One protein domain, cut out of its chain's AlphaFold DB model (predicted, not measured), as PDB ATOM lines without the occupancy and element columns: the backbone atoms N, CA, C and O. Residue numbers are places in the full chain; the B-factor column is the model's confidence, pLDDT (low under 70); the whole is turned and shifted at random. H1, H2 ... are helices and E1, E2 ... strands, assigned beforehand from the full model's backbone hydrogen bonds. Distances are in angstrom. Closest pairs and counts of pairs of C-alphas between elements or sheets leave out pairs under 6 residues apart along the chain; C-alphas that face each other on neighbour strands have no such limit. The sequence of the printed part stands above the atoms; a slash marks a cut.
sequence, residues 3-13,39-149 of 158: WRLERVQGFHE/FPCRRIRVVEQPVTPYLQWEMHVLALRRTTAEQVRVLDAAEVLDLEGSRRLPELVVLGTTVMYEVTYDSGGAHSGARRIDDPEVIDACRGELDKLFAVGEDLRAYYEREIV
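This is residues 3 to 13 and 39 to 149 of the 158 residues of an uncharacterized protein of Nonomuraea terrae (UniProt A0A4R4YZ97). A twisted, six-stranded sheet is the body of the domain, and one long helix, H3, crosses one of its faces, reaching from near E6 to near E3. On the opposite face H4 lies by the E3 edge, with H1 at its side, while no named helix covers that face at E1, E4, E5 and E6; H2 is a single short turn directly after E3. The printed part has 122 residues, with four named helices and six named strands in the order E1 E2 H1 E3 H2 E4 E5 E6 H3 H4. The mixed sheet runs E3, E2, E1, E4, E5, E6, with the first three parallel and the remaining neighbour pairs antiparallel, and the class is mixed, helices and strands. The whole is compact, with a radius of gyration of the C-alphas of 14.4 A, and rounded, spanning 41 by 34 by 26 A.

The sheet runs, strand beside strand, E3 of residues 70 to 76, E2 of residues 41 to 47, E1 of residues 3 to 6, E4 of residues 91 to 95, E5 of residues 99 to 105 and E6 of residues 111 to 117. E3 and E6 are its edge strands. E3 and E2 are parallel at 22 degrees, with N 73 and O 43 2.8 A apart, within hydrogen-bond range. E2 and E1 are parallel at 15 degrees, with N 44 and O 4 at 2.8 A. E1 and E4 are antiparallel at 172 degrees, with N 5 and O 92 at 2.9 A. E4, E5 and E6 form a meander, each strand the antiparallel neighbour of the one before. The hairpin E4 and E5 has N 101 and O 93 at 2.8 A, and the hairpin E5 and E6 has N 115 and O 102 at 2.8 A. H3, residues 120 to 136, is on the sheet at a height of 9.3 A and runs across the strands, at 71 degrees to E5 on the local plane. It lies over E2, over E5 and, only just, over E1, on which 3 of its C-alphas fall. Its closest C-alphas to E3 are those of Phe 134 and Arg 73, 6.0 A apart. H4, residues 140 to 148, is on the opposite face at a height of 7.4 A, over none of the strands. Between H3 and H4, residues 138 to 139 pair antiparallel with residues 73 to 74 of E3. H1, residues 53 to 64, only grazes the sheet with residues 55 to 63. E2, H1 and E3 make a strand-helix-strand unit, two parallel neighbour strands with a helix between, and its crossover is right-handed. H1 and H4 touch, their closest C-alphas being those of Gln 56 and Ile 148, 6.2 A apart; they run opposite ways at a steep tilt of 40 degrees. H2, residues 77 to 80, only grazes the sheet, and H2 and H3 are only just apart, 8.1 A at the closest. In H1, H3 and H4 every O i to N i+4 pair is within hydrogen-bond range; H2 is too short for such a pair.

E1, residues 3 to 6, begins with C-alpha 3 at (27.596, 22.512, 25.133). E2, residues 41 to 47, measures 18.9 A from first to last C-alpha, E3, residues 70 to 76, 19.5 A, E5, residues 99 to 105, 19.5 A, and E6, residues 111 to 117, 17.5 A. H3, residues 120 to 136, is 24.7 A long, from C-alpha 120 at (28.014, 19.674, 40.008) to C-alpha 136 at (12.465, 22.479, 20.974). H1, residues 53 to 64, is 16.8 A long. H4 ends with C-alpha 148 at (18.938, 34.052, 6.265).

The two C-alphas farthest apart, those of Asp 119 and Val 149, are 41.4 A apart. Residues 14 to 38 are not printed, and C-alphas 13 and 39 stand 33.0 A apart across this cut, in the link from E1 to E2. Of the links that are printed whole, H2 to E4 is short and the others are tight. The mean pLDDT of the printed part is 88.9, with values under 70 at residues 11 to 13, 39, 66 to 68 and 108 to 109.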
ATOM      1  N   TRP A   3      28.727  21.621  25.406       94.25
ATOM      2  CA  TRP A   3      27.596  22.512  25.133       94.25
ATOM      3  C   TRP A   3      28.026  23.954  24.922       94.25
ATOM      4  O   TRP A   3      28.956  24.425  25.579       94.25
ATOM      5  N   ARG A   4      27.285  24.654  24.060       94.25
ATOM      6  CA  ARG A   4      27.320  26.112  23.907       94.25
ATOM      7  C   ARG A   4      25.906  26.678  23.864       94.25
ATOM      8  O   ARG A   4      25.096  26.201  23.074       94.25
ATOM      9  N   LEU A   5      25.641  27.702  24.664       96.31
ATOM     10  CA  LEU A   5      24.452  28.549  24.565       96.31
ATOM     11  C   LEU A   5      24.904  29.959  24.198       96.31
ATOM     12  O   LEU A   5      25.731  30.531  24.906       96.31
ATOM     13  N   GLU A   6      24.370  30.499  23.109       94.38
ATOM     14  CA  GLU A   6      24.719  31.825  22.593       94.38
ATOM     15  C   GLU A   6      23.469  32.689  22.481       94.38
ATOM     16  O   GLU A   6      22.479  32.297  21.858       94.38
ATOM     17  N   ARG A   7      23.523  33.867  23.104       93.19
ATOM     18  CA  ARG A   7      22.371  34.748  23.332       93.19
ATOM     19  C   ARG A   7      22.609  36.181  22.868       93.19
ATOM     20  O   ARG A   7      21.648  36.934  22.678       93.19
ATOM     21  N   VAL A   8      23.867  36.568  22.659       87.69
ATOM     22  CA  VAL A   8      24.230  37.903  22.174       87.69
ATOM     23  C   VAL A   8      23.766  38.074  20.735       87.69
ATOM     24  O   VAL A   8      24.017  37.216  19.900       87.69
ATOM     25  N   GLN A   9      23.101  39.184  20.424       86.38
ATOM     26  CA  GLN A   9      22.575  39.442  19.076       86.38
ATOM     27  C   GLN A   9      23.534  40.281  18.217       86.38
ATOM     28  O   GLN A   9      23.345  40.411  17.015       86.38
ATOM     29  N   GLY A  10      24.588  40.838  18.805       79.44
ATOM     30  CA  GLY A  10      25.612  41.608  18.110       79.44
ATOM     31  C   GLY A  10      26.603  42.221  19.092       79.44
ATOM     32  O   GLY A  10      26.338  42.296  20.290       79.44
ATOM     33  N   PHE A  11      27.740  42.672  18.572       66.38
ATOM     34  CA  PHE A  11      28.739  43.427  19.326       66.38
ATOM     35  C   PHE A  11      28.686  44.902  18.920       66.38
ATOM     36  O   PHE A  11      28.314  45.213  17.792       66.38
ATOM     37  N   HIS A  12      29.067  45.812  19.817       54.34
ATOM     38  CA  HIS A  12      29.031  47.251  19.546       54.34
ATOM     39  C   HIS A  12      29.890  47.665  18.323       54.34
ATOM     40  O   HIS A  12      30.920  47.052  18.019       54.34
ATOM     41  N   GLU A  13      29.456  48.727  17.631       44.28
ATOM     42  CA  GLU A  13      29.889  49.165  16.288       44.28
ATOM     43  C   GLU A  13      31.395  49.401  16.119       44.28
ATOM     44  O   GLU A  13      31.925  49.219  15.019       44.28
ATOM     45  N   PHE A  39      35.077  17.297  18.789       68.25
ATOM     46  CA  PHE A  39      34.322  16.700  19.886       68.25
ATOM     47  C   PHE A  39      32.827  16.925  19.634       68.25
ATOM     48  O   PHE A  39      32.467  18.024  19.208       68.25
ATOM     49  N   PRO A  40      31.955  15.940  19.921       84.06
ATOM     50  CA  PRO A  40      30.514  16.138  19.853       84.06
ATOM     51  C   PRO A  40      30.079  17.362  20.672       84.06
ATOM     52  O   PRO A  40      30.223  17.388  21.902       84.06
ATOM     53  N   CYS A  41      29.574  18.366  19.962       88.56
ATOM     54  CA  CYS A  41      29.142  19.661  20.460       88.56
ATOM     55  C   CYS A  41      27.655  19.836  20.162       88.56
ATOM     56  O   CYS A  41      27.224  19.639  19.024       88.56
ATOM     57  N   ARG A  42      26.882  20.249  21.164       94.38
ATOM     58  CA  ARG A  42      25.550  20.811  20.944       94.38
ATOM     59  C   ARG A  42      25.594  22.312  21.170       94.38
ATOM     60  O   ARG A  42      26.060  22.780  22.208       94.38
ATOM     61  N   ARG A  43      25.104  23.056  20.187       95.44
ATOM     62  CA  ARG A  43      24.974  24.507  20.227       95.44
ATOM     63  C   ARG A  43      23.502  24.873  20.208       95.44
ATOM     64  O   ARG A  43      22.771  24.413  19.336       95.44
ATOM     65  N   ILE A  44      23.108  25.740  21.127       97.62
ATOM     66  CA  ILE A  44      21.845  26.464  21.081       97.62
ATOM     67  C   ILE A  44      22.181  27.901  20.726       97.62
ATOM     68  O   ILE A  44      22.982  28.544  21.410       97.62
ATOM     69  N   ARG A  45      21.579  28.388  19.648       97.19
ATOM     70  CA  ARG A  45      21.716  29.766  19.209       97.19
ATOM     71  C   ARG A  45      20.381  30.475  19.355       97.19
ATOM     72  O   ARG A  45      19.481  30.248  18.554       97.19
ATOM     73  N   VAL A  46      20.270  31.326  20.367       97.19
ATOM     74  CA  VAL A  46      19.081  32.154  20.569       97.19
ATOM     75  C   VAL A  46      19.151  33.361  19.638       97.19
ATOM     76  O   VAL A  46      20.171  34.059  19.616       97.19
ATOM     77  N   VAL A  47      18.082  33.613  18.890       96.19
ATOM     78  CA  VAL A  47      17.977  34.678  17.882       96.19
ATOM     79  C   VAL A  47      16.847  35.645  18.217       96.19
ATOM     80  O   VAL A  47      15.818  35.249  18.751       96.19
ATOM     81  N   GLU A  48      17.042  36.922  17.900       94.19
ATOM     82  CA  GLU A  48      16.003  37.957  17.965       94.19
ATOM     83  C   GLU A  48      15.743  38.520  16.565       94.19
ATOM     84  O   GLU A  48      16.662  38.624  15.749       94.19
ATOM     85  N   GLN A  49      14.498  38.930  16.315       91.06
ATOM     86  CA  GLN A  49      14.127  39.708  15.137       91.06
ATOM     87  C   GLN A  49      14.120  41.215  15.461       91.06
ATOM     88  O   GLN A  49      13.687  41.600  16.551       91.06
ATOM     89  N   PRO A  50      14.542  42.088  14.525       92.19
ATOM     90  CA  PRO A  50      15.093  41.755  13.211       92.19
ATOM     91  C   PRO A  50      16.505  41.154  13.301       92.19
ATOM     92  O   PRO A  50      17.306  41.557  14.145       92.19
ATOM     93  N   VAL A  51      16.825  40.227  12.389       90.88
ATOM     94  CA  VAL A  51      18.171  39.637  12.283       90.88
ATOM     95  C   VAL A  51      19.218  40.738  12.099       90.88
ATOM     96  O   VAL A  51      19.177  41.517  11.145       90.88
ATOM     97  N   THR A  52      20.188  40.792  13.008       89.81
ATOM     98  CA  THR A  52      21.289  41.755  12.929       89.81
ATOM     99  C   THR A  52      22.319  41.344  11.863       89.81
ATOM    100  O   THR A  52      22.457  40.154  11.557       89.81
ATOM    101  N   PRO A  53      23.146  42.281  11.357       88.31
ATOM    102  CA  PRO A  53      24.259  41.945  10.465       88.31
ATOM    103  C   PRO A  53      25.222  40.893  11.036       88.31
ATOM    104  O   PRO A  53      25.750  40.058  10.300       88.31
ATOM    105  N   TYR A  54      25.444  40.917  12.355       86.50
ATOM    106  CA  TYR A  54      26.286  39.938  13.039       86.50
ATOM    107  C   TYR A  54      25.669  38.536  13.003       86.50
ATOM    108  O   TYR A  54      26.354  37.575  12.651       86.50
ATOM    109  N   LEU A  55      24.378  38.417  13.325       91.06
ATOM    110  CA  LEU A  55      23.669  37.140  13.260       91.06
ATOM    111  C   LEU A  55      23.649  36.591  11.838       91.06
ATOM    112  O   LEU A  55      23.925  35.412  11.641       91.06
ATOM    113  N   GLN A  56      23.376  37.438  10.844       90.31
ATOM    114  CA  GLN A  56      23.362  37.022   9.443       90.31
ATOM    115  C   GLN A  56      24.717  36.426   9.025       90.31
ATOM    116  O   GLN A  56      24.769  35.340   8.442       90.31
ATOM    117  N   TRP A  57      25.824  37.089   9.385       89.81
ATOM    118  CA  TRP A  57      27.179  36.570   9.176       89.81
ATOM    119  C   TRP A  57      27.410  35.228   9.863       89.81
ATOM    120  O   TRP A  57      27.904  34.281   9.248       89.81
ATOM    121  N   GLU A  58      27.087  35.155  11.150       90.00
ATOM    122  CA  GLU A  58      27.353  33.982  11.971       90.00
ATOM    123  C   GLU A  58      26.585  32.768  11.448       90.00
ATOM    124  O   GLU A  58      27.160  31.688  11.307       90.00
ATOM    125  N   MET A  59      25.321  32.959  11.063       92.38
ATOM    126  CA  MET A  59      24.497  31.912  10.469       92.38
ATOM    127  C   MET A  59      25.050  31.442   9.121       92.38
ATOM    128  O   MET A  59      25.107  30.233   8.894       92.38
ATOM    129  N   HIS A  60      25.536  32.345   8.255       89.12
ATOM    130  CA  HIS A  60      26.260  31.949   7.037       89.12
ATOM    131  C   HIS A  60      27.486  31.086   7.365       89.12
ATOM    132  O   HIS A  60      27.673  30.027   6.764       89.12
ATOM    133  N   VAL A  61      28.302  31.486   8.342       86.88
ATOM    134  CA  VAL A  61      29.492  30.722   8.750       86.88
ATOM    135  C   VAL A  61      29.113  29.343   9.293       86.88
ATOM    136  O   VAL A  61      29.730  28.349   8.908       86.88
ATOM    137  N   LEU A  62      28.107  29.257  10.165       88.88
ATOM    138  CA  LEU A  62      27.638  27.987  10.725       88.88
ATOM    139  C   LEU A  62      27.053  27.074   9.638       88.88
ATOM    140  O   LEU A  62      27.338  25.880   9.634       88.88
ATOM    141  N   ALA A  63      26.309  27.626   8.678       89.31
ATOM    142  CA  ALA A  63      25.724  26.868   7.575       89.31
ATOM    143  C   ALA A  63      26.766  26.347   6.568       89.31
ATOM    144  O   ALA A  63      26.535  25.306   5.943       89.31
ATOM    145  N   LEU A  64      27.899  27.036   6.398       84.62
ATOM    146  CA  LEU A  64      29.004  26.595   5.536       84.62
ATOM    147  C   LEU A  64      29.868  25.509   6.191       84.62
ATOM    148  O   LEU A  64      30.447  24.671   5.493       84.62
ATOM    149  N   ARG A  65      29.941  25.475   7.527       81.25
ATOM    150  CA  ARG A  65      30.705  24.453   8.254       81.25
ATOM    151  C   ARG A  65      30.088  23.071   8.038       81.25
ATOM    152  O   ARG A  65      29.004  22.765   8.514       81.25
ATOM    153  N   ARG A  66      30.838  22.182   7.387       61.75
ATOM    154  CA  ARG A  66      30.452  20.776   7.146       61.75
ATOM    155  C   ARG A  66      30.775  19.830   8.312       61.75
ATOM    156  O   ARG A  66      30.983  18.638   8.094       61.75
ATOM    157  N   THR A  67      30.893  20.334   9.542       66.75
ATOM    158  CA  THR A  67      31.286  19.485  10.677       66.75
ATOM    159  C   THR A  67      30.105  18.645  11.158       66.75
ATOM    160  O   THR A  67      29.104  19.170  11.627       66.75
ATOM    161  N   THR A  68      30.223  17.320  11.076       67.38
ATOM    162  CA  THR A  68      29.208  16.390  11.601       67.38
ATOM    163  C   THR A  68      29.218  16.287  13.126       67.38
ATOM    164  O   THR A  68      28.327  15.670  13.703       67.38
ATOM    165  N   ALA A  69      30.221  16.860  13.796       80.44
ATOM    166  CA  ALA A  69      30.334  16.781  15.247       80.44
ATOM    167  C   ALA A  69      29.608  17.911  15.980       80.44
ATOM    168  O   ALA A  69      29.452  17.820  17.193       80.44
ATOM    169  N   GLU A  70      29.210  18.982  15.290       87.06
ATOM    170  CA  GLU A  70      28.454  20.073  15.900       87.06
ATOM    171  C   GLU A  70      27.002  20.008  15.442       87.06
ATOM    172  O   GLU A  70      26.710  20.087  14.252       87.06
ATOM    173  N   GLN A  71      26.093  19.865  16.399       92.69
ATOM    174  CA  GLN A  71      24.660  19.968  16.165       92.69
ATOM    175  C   GLN A  71      24.202  21.336  16.655       92.69
ATOM    176  O   GLN A  71      24.371  21.658  17.833       92.69
ATOM    177  N   VAL A  72      23.638  22.135  15.756       94.56
ATOM    178  CA  VAL A  72      23.181  23.492  16.057       94.56
ATOM    179  C   VAL A  72      21.660  23.527  16.028       94.56
ATOM    180  O   VAL A  72      21.048  23.093  15.052       94.56
ATOM    181  N   ARG A  73      21.069  24.062  17.094       97.38
ATOM    182  CA  ARG A  73      19.640  24.340  17.208       97.38
ATOM    183  C   ARG A  73      19.427  25.834  17.373       97.38
ATOM    184  O   ARG A  73      20.100  26.460  18.193       97.38
ATOM    185  N   VAL A  74      18.537  26.394  16.565       97.81
ATOM    186  CA  VAL A  74      18.187  27.816  16.588       97.81
ATOM    187  C   VAL A  74      16.908  27.982  17.392       97.81
ATOM    188  O   VAL A  74      15.957  27.232  17.203       97.81
ATOM    189  N   LEU A  75      16.902  28.935  18.313       97.50
ATOM    190  CA  LEU A  75      15.786  29.160  19.218       97.50
ATOM    191  C   LEU A  75      15.366  30.627  19.157       97.50
ATOM    192  O   LEU A  75      16.221  31.505  19.232       97.50
ATOM    193  N   ASP A  76      14.072  30.902  19.023       95.56
ATOM    194  CA  ASP A  76      13.578  32.277  19.109       95.56
ATOM    195  C   ASP A  76      13.745  32.803  20.542       95.56
ATOM    196  O   ASP A  76      13.584  32.061  21.512       95.56
ATOM    197  N   ALA A  77      14.085  34.081  20.702       94.75
ATOM    198  CA  ALA A  77      14.220  34.693  22.017       94.75
ATOM    199  C   ALA A  77      12.934  34.624  22.853       94.75
ATOM    200  O   ALA A  77      13.025  34.588  24.079       94.75
ATOM    201  N   ALA A  78      11.760  34.549  22.218       92.69
ATOM    202  CA  ALA A  78      10.487  34.336  22.900       92.69
ATOM    203  C   ALA A  78      10.467  33.035  23.726       92.69
ATOM    204  O   ALA A  78       9.900  33.014  24.815       92.69
ATOM    205  N   GLU A  79      11.144  31.982  23.261       93.44
ATOM    206  CA  GLU A  79      11.185  30.662  23.912       93.44
ATOM    207  C   GLU A  79      12.049  30.638  25.182       93.44
ATOM    208  O   GLU A  79      12.016  29.671  25.942       93.44
ATOM    209  N   VAL A  80      12.854  31.680  25.422       93.38
ATOM    210  CA  VAL A  80      13.696  31.784  26.625       93.38
ATOM    211  C   VAL A  80      13.227  32.850  27.604       93.38
ATOM    212  O   VAL A  80      13.835  32.984  28.663       93.38
ATOM    213  N   LEU A  81      12.150  33.581  27.303       91.38
ATOM    214  CA  LEU A  81      11.683  34.688  28.144       91.38
ATOM    215  C   LEU A  81      11.388  34.258  29.583       91.38
ATOM    216  O   LEU A  81      11.745  34.975  30.511       91.38
ATOM    217  N   ASP A  82      10.830  33.064  29.786       90.44
ATOM    218  CA  ASP A  82      10.531  32.544  31.128       90.44
ATOM    219  C   ASP A  82      11.796  32.270  31.965       90.44
ATOM    220  O   ASP A  82      11.739  32.209  33.195       90.44
ATOM    221  N   LEU A  83      12.953  32.124  31.309       89.88
ATOM    222  CA  LEU A  83      14.262  31.974  31.948       89.88
ATOM    223  C   LEU A  83      14.980  33.326  32.114       89.88
ATOM    224  O   LEU A  83      15.877  33.462  32.952       89.88
ATOM    225  N   GLU A  84      14.594  34.332  31.328       89.19
ATOM    226  CA  GLU A  84      15.126  35.694  31.360       89.19
ATOM    227  C   GLU A  84      14.322  36.545  32.347       89.19
ATOM    228  O   GLU A  84      13.384  37.243  31.983       89.19
ATOM    229  N   GLY A  85      14.692  36.491  33.629       84.12
ATOM    230  CA  GLY A  85      14.101  37.354  34.656       84.12
ATOM    231  C   GLY A  85      14.494  38.831  34.479       84.12
ATOM    232  O   GLY A  85      14.094  39.521  33.550       84.12
ATOM    233  N   SER A  86      15.312  39.366  35.389       81.56
ATOM    234  CA  SER A  86      15.794  40.757  35.291       81.56
ATOM    235  C   SER A  86      16.969  40.942  34.322       81.56
ATOM    236  O   SER A  86      17.437  42.064  34.118       81.56
ATOM    237  N   ARG A  87      17.493  39.847  33.761       84.00
ATOM    238  CA  ARG A  87      18.657  39.823  32.872       84.00
ATOM    239  C   ARG A  87      18.431  38.800  31.767       84.00
ATOM    240  O   ARG A  87      17.785  37.781  31.999       84.00
ATOM    241  N   ARG A  88      19.020  39.066  30.597       87.75
ATOM    242  CA  ARG A  88      19.113  38.085  29.508       87.75
ATOM    243  C   ARG A  88      19.866  36.844  29.978       87.75
ATOM    244  O   ARG A  88      20.712  36.940  30.874       87.75
ATOM    245  N   LEU A  89      19.592  35.711  29.339       90.81
ATOM    246  CA  LEU A  89      20.320  34.480  29.597       90.81
ATOM    247  C   LEU A  89      21.820  34.707  29.370       90.81
ATOM    248  O   LEU A  89      22.206  35.326  28.370       90.81
ATOM    249  N   PRO A  90      22.677  34.206  30.273       90.31
ATOM    250  CA  PRO A  90      24.106  34.219  30.040       90.31
ATOM    251  C   PRO A  90      24.452  33.326  28.850       90.31
ATOM    252  O   PRO A  90      23.771  32.341  28.558       90.31
ATOM    253  N   GLU A  91      25.573  33.625  28.204       91.75
ATOM    254  CA  GLU A  91      26.170  32.657  27.295       91.75
ATOM    255  C   GLU A  91      26.964  31.630  28.088       91.75
ATOM    256  O   GLU A  91      27.733  31.978  28.988       91.75
ATOM    257  N   LEU A  92      26.773  30.358  27.753       93.94
ATOM    258  CA  LEU A  92      27.314  29.244  28.520       93.94
ATOM    259  C   LEU A  92      28.203  28.364  27.651       93.94
ATOM    260  O   LEU A  92      27.886  28.080  26.497       93.94
ATOM    261  N   VAL A  93      29.282  27.860  28.247       92.31
ATOM    262  CA  VAL A  93      30.094  26.768  27.706       92.31
ATOM    263  C   VAL A  93      30.201  25.675  28.761       92.31
ATOM    264  O   VAL A  93      30.769  25.907  29.824       92.31
ATOM    265  N   VAL A  94      29.694  24.474  28.477       91.75
ATOM    266  CA  VAL A  94      29.762  23.332  29.410       91.75
ATOM    267  C   VAL A  94      30.720  22.278  28.874       91.75
ATOM    268  O   VAL A  94      30.553  21.779  27.757       91.75
ATOM    269  N   LEU A  95      31.714  21.907  29.681       88.38
ATOM    270  CA  LEU A  95      32.679  20.854  29.373       88.38
ATOM    271  C   LEU A  95      32.326  19.595  30.178       88.38
ATOM    272  O   LEU A  95      32.791  19.384  31.300       88.38
ATOM    273  N   GLY A  96      31.493  18.732  29.591       87.56
ATOM    274  CA  GLY A  96      31.085  17.487  30.238       87.56
ATOM    275  C   GLY A  96      30.189  17.738  31.445       87.56
ATOM    276  O   GLY A  96      29.136  18.350  31.307       87.56
ATOM    277  N   THR A  97      30.593  17.215  32.600       89.31
ATOM    278  CA  THR A  97      29.833  17.273  33.860       89.31
ATOM    279  C   THR A  97      30.632  17.940  34.982       89.31
ATOM    280  O   THR A  97      30.267  17.837  36.143       89.31
ATOM    281  N   THR A  98      31.776  18.549  34.653       86.06
ATOM    282  CA  THR A  98      32.779  18.957  35.653       86.06
ATOM    283  C   THR A  98      33.000  20.458  35.682       86.06
ATOM    284  O   THR A  98      33.344  21.009  36.720       86.06
ATOM    285  N   VAL A  99      32.855  21.133  34.543       90.19
ATOM    286  CA  VAL A  99      33.063  22.576  34.489       90.19
ATOM    287  C   VAL A  99      32.126  23.226  33.487       90.19
ATOM    288  O   VAL A  99      31.920  22.731  32.377       90.19
ATOM    289  N   MET A 100      31.586  24.363  33.896       90.94
ATOM    290  CA  MET A 100      30.801  25.279  33.091       90.94
ATOM    291  C   MET A 100      31.420  26.673  33.172       90.94
ATOM    292  O   MET A 100      32.007  27.058  34.182       90.94
ATOM    293  N   TYR A 101      31.293  27.433  32.095       90.88
ATOM    294  CA  TYR A 101      31.698  28.824  32.028       90.88
ATOM    295  C   TYR A 101      30.509  29.673  31.615       90.88
ATOM    296  O   TYR A 101      29.893  29.406  30.589       90.88
ATOM    297  N   GLU A 102      30.233  30.701  32.405       90.69
ATOM    298  CA  GLU A 102      29.373  31.821  32.040       90.69
ATOM    299  C   GLU A 102      30.255  32.892  31.393       90.69
ATOM    300  O   GLU A 102      31.183  33.396  32.029       90.69
ATOM    301  N   VAL A 103      30.022  33.217  30.121       86.94
ATOM    302  CA  VAL A 103      30.767  34.270  29.419       86.94
ATOM    303  C   VAL A 103      30.307  35.624  29.944       86.94
ATOM    304  O   VAL A 103      29.111  35.909  29.988       86.94
ATOM    305  N   THR A 104      31.259  36.470  30.327       82.56
ATOM    306  CA  THR A 104      30.964  37.794  30.871       82.56
ATOM    307  C   THR A 104      31.228  38.880  29.843       82.56
ATOM    308  O   THR A 104      32.161  38.800  29.036       82.56
ATOM    309  N   TYR A 105      30.416  39.928  29.924       79.50
ATOM    310  CA  TYR A 105      30.489  41.107  29.075       79.50
ATOM    311  C   TYR A 105      30.704  42.352  29.927       79.50
ATOM    312  O   TYR A 105      30.253  42.410  31.072       79.50
ATOM    313  N   ASP A 106      31.440  43.326  29.404       77.69
ATOM    314  CA  ASP A 106      31.502  44.657  30.003       77.69
ATOM    315  C   ASP A 106      30.252  45.484  29.654       77.69
ATOM    316  O   ASP A 106      29.361  45.046  28.923       77.69
ATOM    317  N   SER A 107      30.174  46.703  30.192       74.38
ATOM    318  CA  SER A 107      29.058  47.623  29.941       74.38
ATOM    319  C   SER A 107      28.940  48.075  28.481       74.38
ATOM    320  O   SER A 107      27.881  48.559  28.088       74.38
ATOM    321  N   GLY A 108      29.995  47.913  27.676       67.50
ATOM    322  CA  GLY A 108      29.989  48.147  26.232       67.50
ATOM    323  C   GLY A 108      29.596  46.912  25.417       67.50
ATOM    324  O   GLY A 108      29.618  46.962  24.187       67.50
ATOM    325  N   GLY A 109      29.261  45.796  26.076       67.75
ATOM    326  CA  GLY A 109      28.915  44.534  25.425       67.75
ATOM    327  C   GLY A 109      30.119  43.793  24.838       67.75
ATOM    328  O   GLY A 109      29.938  42.888  24.024       67.75
ATOM    329  N   ALA A 110      31.351  44.153  25.211       70.00
ATOM    330  CA  ALA A 110      32.541  43.417  24.799       70.00
ATOM    331  C   ALA A 110      32.837  42.278  25.779       70.00
ATOM    332  O   ALA A 110      32.627  42.407  26.983       70.00
ATOM    333  N   HIS A 111      33.340  41.152  25.261       71.44
ATOM    334  CA  HIS A 111      33.782  40.040  26.101       71.44
ATOM    335  C   HIS A 111      34.798  40.531  27.139       71.44
ATOM    336  O   HIS A 111      35.880  40.998  26.776       71.44
ATOM    337  N   SER A 112      34.451  40.397  28.416       76.81
ATOM    338  CA  SER A 112      35.284  40.802  29.552       76.81
ATOM    339  C   SER A 112      35.948  39.615  30.248       76.81
ATOM    340  O   SER A 112      36.868  39.800  31.043       76.81
ATOM    341  N   GLY A 113      35.519  38.391  29.932       81.19
ATOM    342  CA  GLY A 113      36.068  37.165  30.494       81.19
ATOM    343  C   GLY A 113      35.032  36.051  30.564       81.19
ATOM    344  O   GLY A 113      34.106  35.981  29.754       81.19
ATOM    345  N   ALA A 114      35.215  35.165  31.537       86.50
ATOM    346  CA  ALA A 114      34.234  34.151  31.880       86.50
ATOM    347  C   ALA A 114      34.310  33.821  33.372       86.50
ATOM    348  O   ALA A 114      35.396  33.753  33.955       86.50
ATOM    349  N   ARG A 115      33.156  33.561  33.981       87.88
ATOM    350  CA  ARG A 115      33.045  33.025  35.333       87.88
ATOM    351  C   ARG A 115      33.030  31.502  35.262       87.88
ATOM    352  O   ARG A 115      32.144  30.913  34.649       87.88
ATOM    353  N   ARG A 116      34.018  30.864  35.894       90.38
ATOM    354  CA  ARG A 116      34.076  29.403  36.032       90.38
ATOM    355  C   ARG A 116      33.107  28.941  37.119       90.38
ATOM    356  O   ARG A 116      33.079  29.517  38.203       90.38
ATOM    357  N   ILE A 117      32.365  27.886  36.821       89.31
ATOM    358  CA  ILE A 117      31.422  27.208  37.707       89.31
ATOM    359  C   ILE A 117      31.793  25.723  37.698       89.31
ATOM    360  O   ILE A 117      31.896  25.112  36.634       89.31
ATOM    361  N   ASP A 118      32.039  25.159  38.873       92.25
ATOM    362  CA  ASP A 118      32.413  23.754  39.078       92.25
ATOM    363  C   ASP A 118      31.540  23.036  40.114       92.25
ATOM    364  O   ASP A 118      31.843  21.907  40.491       92.25
ATOM    365  N   ASP A 119      30.438  23.669  40.522       96.81
ATOM    366  CA  ASP A 119      29.387  23.048  41.323       96.81
ATOM    367  C   ASP A 119      28.611  22.022  40.466       96.81
ATOM    368  O   ASP A 119      27.960  22.419  39.488       96.81
ATOM    369  N   PRO A 120      28.669  20.716  40.794       94.19
ATOM    370  CA  PRO A 120      28.014  19.674  40.008       94.19
ATOM    371  C   PRO A 120      26.491  19.812  39.949       94.19
ATOM    372  O   PRO A 120      25.909  19.530  38.904       94.19
ATOM    373  N   GLU A 121      25.842  20.274  41.024       96.44
ATOM    374  CA  GLU A 121      24.379  20.408  41.063       96.44
ATOM    375  C   GLU A 121      23.914  21.514  40.113       96.44
ATOM    376  O   GLU A 121      22.960  21.339  39.352       96.44
ATOM    377  N   VAL A 122      24.648  22.631  40.086       95.31
ATOM    378  CA  VAL A 122      24.395  23.737  39.152       95.31
ATOM    379  C   VAL A 122      24.632  23.292  37.709       95.31
ATOM    380  O   VAL A 122      23.824  23.591  36.827       95.31
ATOM    381  N   ILE A 123      25.722  22.564  37.452       94.44
ATOM    382  CA  ILE A 123      26.044  22.058  36.113       94.44
ATOM    383  C   ILE A 123      24.951  21.110  35.619       94.44
ATOM    384  O   ILE A 123      24.514  21.232  34.473       94.44
ATOM    385  N   ASP A 124      24.495  20.182  36.456       95.75
ATOM    386  CA  ASP A 124      23.482  19.204  36.067       95.75
ATOM    387  C   ASP A 124      22.108  19.845  35.852       95.75
ATOM    388  O   ASP A 124      21.452  19.537  34.853       95.75
ATOM    389  N   ALA A 125      21.714  20.804  36.696       95.25
ATOM    390  CA  ALA A 125      20.498  21.587  36.483       95.25
ATOM    391  C   ALA A 125      20.550  22.361  35.153       95.25
ATOM    392  O   ALA A 125      19.639  22.241  34.329       95.25
ATOM    393  N   CYS A 126      21.643  23.087  34.885       95.12
ATOM    394  CA  CYS A 126      21.814  23.816  33.626       95.12
ATOM    395  C   CYS A 126      21.810  22.883  32.412       95.12
ATOM    396  O   CYS A 126      21.196  23.203  31.399       95.12
ATOM    397  N   ARG A 127      22.458  21.717  32.494       95.19
ATOM    398  CA  ARG A 127      22.435  20.722  31.411       95.19
ATOM    399  C   ARG A 127      21.021  20.219  31.131       95.19
ATOM    400  O   ARG A 127      20.673  20.085  29.963       95.19
ATOM    401  N   GLY A 128      20.219  19.991  32.171       95.69
ATOM    402  CA  GLY A 128      18.813  19.616  32.029       95.69
ATOM    403  C   GLY A 128      17.997  20.667  31.273       95.69
ATOM    404  O   GLY A 128      17.245  20.318  30.365       95.69
ATOM    405  N   GLU A 129      18.187  21.952  31.584       95.81
ATOM    406  CA  GLU A 129      17.533  23.040  30.842       95.81
ATOM    407  C   GLU A 129      18.047  23.151  29.400       95.81
ATOM    408  O   GLU A 129      17.252  23.279  28.470       95.81
ATOM    409  N   LEU A 130      19.359  23.016  29.176       96.25
ATOM    410  CA  LEU A 130      19.933  23.006  27.826       96.25
ATOM    411  C   LEU A 130      19.379  21.854  26.978       96.25
ATOM    412  O   LEU A 130      19.083  22.057  25.805       96.25
ATOM    413  N   ASP A 131      19.191  20.661  27.547       96.81
ATOM    414  CA  ASP A 131      18.578  19.539  26.830       96.81
ATOM    415  C   ASP A 131      17.136  19.849  26.396       96.81
ATOM    416  O   ASP A 131      16.769  19.549  25.257       96.81
ATOM    417  N   LYS A 132      16.337  20.503  27.251       96.44
ATOM    418  CA  LYS A 132      14.966  20.930  26.911       96.44
ATOM    419  C   LYS A 132      14.962  21.968  25.789       96.44
ATOM    420  O   LYS A 132      14.282  21.771  24.785       96.44
ATOM    421  N   LEU A 133      15.762  23.027  25.928       96.94
ATOM    422  CA  LEU A 133      15.883  24.095  24.931       96.94
ATOM    423  C   LEU A 133      16.381  23.558  23.581       96.94
ATOM    424  O   LEU A 133      15.896  23.942  22.519       96.94
ATOM    425  N   PHE A 134      17.329  22.623  23.606       96.81
ATOM    426  CA  PHE A 134      17.838  21.987  22.396       96.81
ATOM    427  C   PHE A 134      16.784  21.120  21.699       96.81
ATOM    428  O   PHE A 134      16.778  21.042  20.472       96.81
ATOM    429  N   ALA A 135      15.915  20.453  22.461       96.62
ATOM    430  CA  ALA A 135      14.871  19.599  21.904       96.62
ATOM    431  C   ALA A 135      13.791  20.393  21.154       96.62
ATOM    432  O   ALA A 135      13.267  19.889  20.162       96.62
ATOM    433  N   VAL A 136      13.475  21.610  21.608       96.44
ATOM    434  CA  VAL A 136      12.465  22.479  20.974       96.44
ATOM    435  C   VAL A 136      13.034  23.368  19.866       96.44
ATOM    436  O   VAL A 136      12.283  23.817  19.005       96.44
ATOM    437  N   GLY A 137      14.349  23.607  19.855       96.94
ATOM    438  CA  GLY A 137      14.984  24.454  18.849       96.94
ATOM    439  C   GLY A 137      14.845  23.924  17.415       96.94
ATOM    440  O   GLY A 137      14.896  22.721  17.141       96.94
ATOM    441  N   GLU A 138      14.729  24.849  16.468       97.12
ATOM    442  CA  GLU A 138      14.700  24.568  15.035       97.12
ATOM    443  C   GLU A 138      16.069  24.062  14.551       97.12
ATOM    444  O   GLU A 138      17.120  24.400  15.101       97.12
ATOM    445  N   ASP A 139      16.085  23.217  13.518       96.06
ATOM    446  CA  ASP A 139      17.333  22.854  12.843       96.06
ATOM    447  C   ASP A 139      17.971  24.076  12.162       96.06
ATOM    448  O   ASP A 139      17.291  24.856  11.492       96.06
ATOM    449  N   LEU A 140      19.296  24.219  12.284       95.00
ATOM    450  CA  LEU A 140      20.027  25.331  11.673       95.00
ATOM    451  C   LEU A 140      19.783  25.449  10.164       95.00
ATOM    452  O   LEU A 140      19.687  26.568   9.668       95.00
ATOM    453  N   ARG A 141      19.714  24.337   9.419       93.62
ATOM    454  CA  ARG A 141      19.530  24.377   7.961       93.62
ATOM    455  C   ARG A 141      18.170  24.954   7.598       93.62
ATOM    456  O   ARG A 141      18.106  25.810   6.722       93.62
ATOM    457  N   ALA A 142      17.129  24.517   8.303       95.75
ATOM    458  CA  ALA A 142      15.768  24.997   8.100       95.75
ATOM    459  C   ALA A 142      15.662  26.504   8.389       95.75
ATOM    460  O   ALA A 142      15.222  27.262   7.521       95.75
ATOM    461  N   TYR A 143      16.178  26.953   9.541       96.50
ATOM    462  CA  TYR A 143      16.207  28.377   9.885       96.50
ATOM    463  C   TYR A 143      17.006  29.187   8.856       96.50
ATOM    464  O   TYR A 143      16.571  30.233   8.387       96.50
ATOM    465  N   TYR A 144      18.179  28.685   8.467       95.31
ATOM    466  CA  TYR A 144      19.067  29.344   7.517       95.31
ATOM    467  C   TYR A 144      18.406  29.579   6.152       95.31
ATOM    468  O   TYR A 144      18.471  30.684   5.614       95.31
ATOM    469  N   GLU A 145      17.766  28.555   5.593       95.94
ATOM    470  CA  GLU A 145      17.103  28.640   4.288       95.94
ATOM    471  C   GLU A 145      15.889  29.573   4.316       95.94
ATOM    472  O   GLU A 145      15.671  30.320   3.361       95.94
ATOM    473  N   ARG A 146      15.131  29.559   5.417       96.31
ATOM    474  CA  ARG A 146      13.921  30.367   5.592       96.31
ATOM    475  C   ARG A 146      14.217  31.836   5.889       96.31
ATOM    476  O   ARG A 146      13.615  32.705   5.270       96.31
ATOM    477  N   GLU A 147      15.117  32.108   6.831       95.88
ATOM    478  CA  GLU A 147      15.310  33.448   7.403       95.88
ATOM    479  C   GLU A 147      16.561  34.157   6.893       95.88
ATOM    480  O   GLU A 147      16.567  35.379   6.811       95.88
ATOM    481  N   ILE A 148      17.633  33.433   6.558       94.19
ATOM    482  CA  ILE A 148      18.938  34.052   6.265       94.19
ATOM    483  C   ILE A 148      19.182  34.194   4.765       94.19
ATOM    484  O   ILE A 148      19.612  35.255   4.317       94.19
ATOM    485  N   VAL A 149      18.900  33.154   3.977       93.56
ATOM    486  CA  VAL A 149      19.095  33.166   2.514       93.56
ATOM    487  C   VAL A 149      18.334  34.298   1.802       93.56
ATOM    488  O   VAL A 149      18.912  34.882   0.885       93.56
TER     489      VAL A 149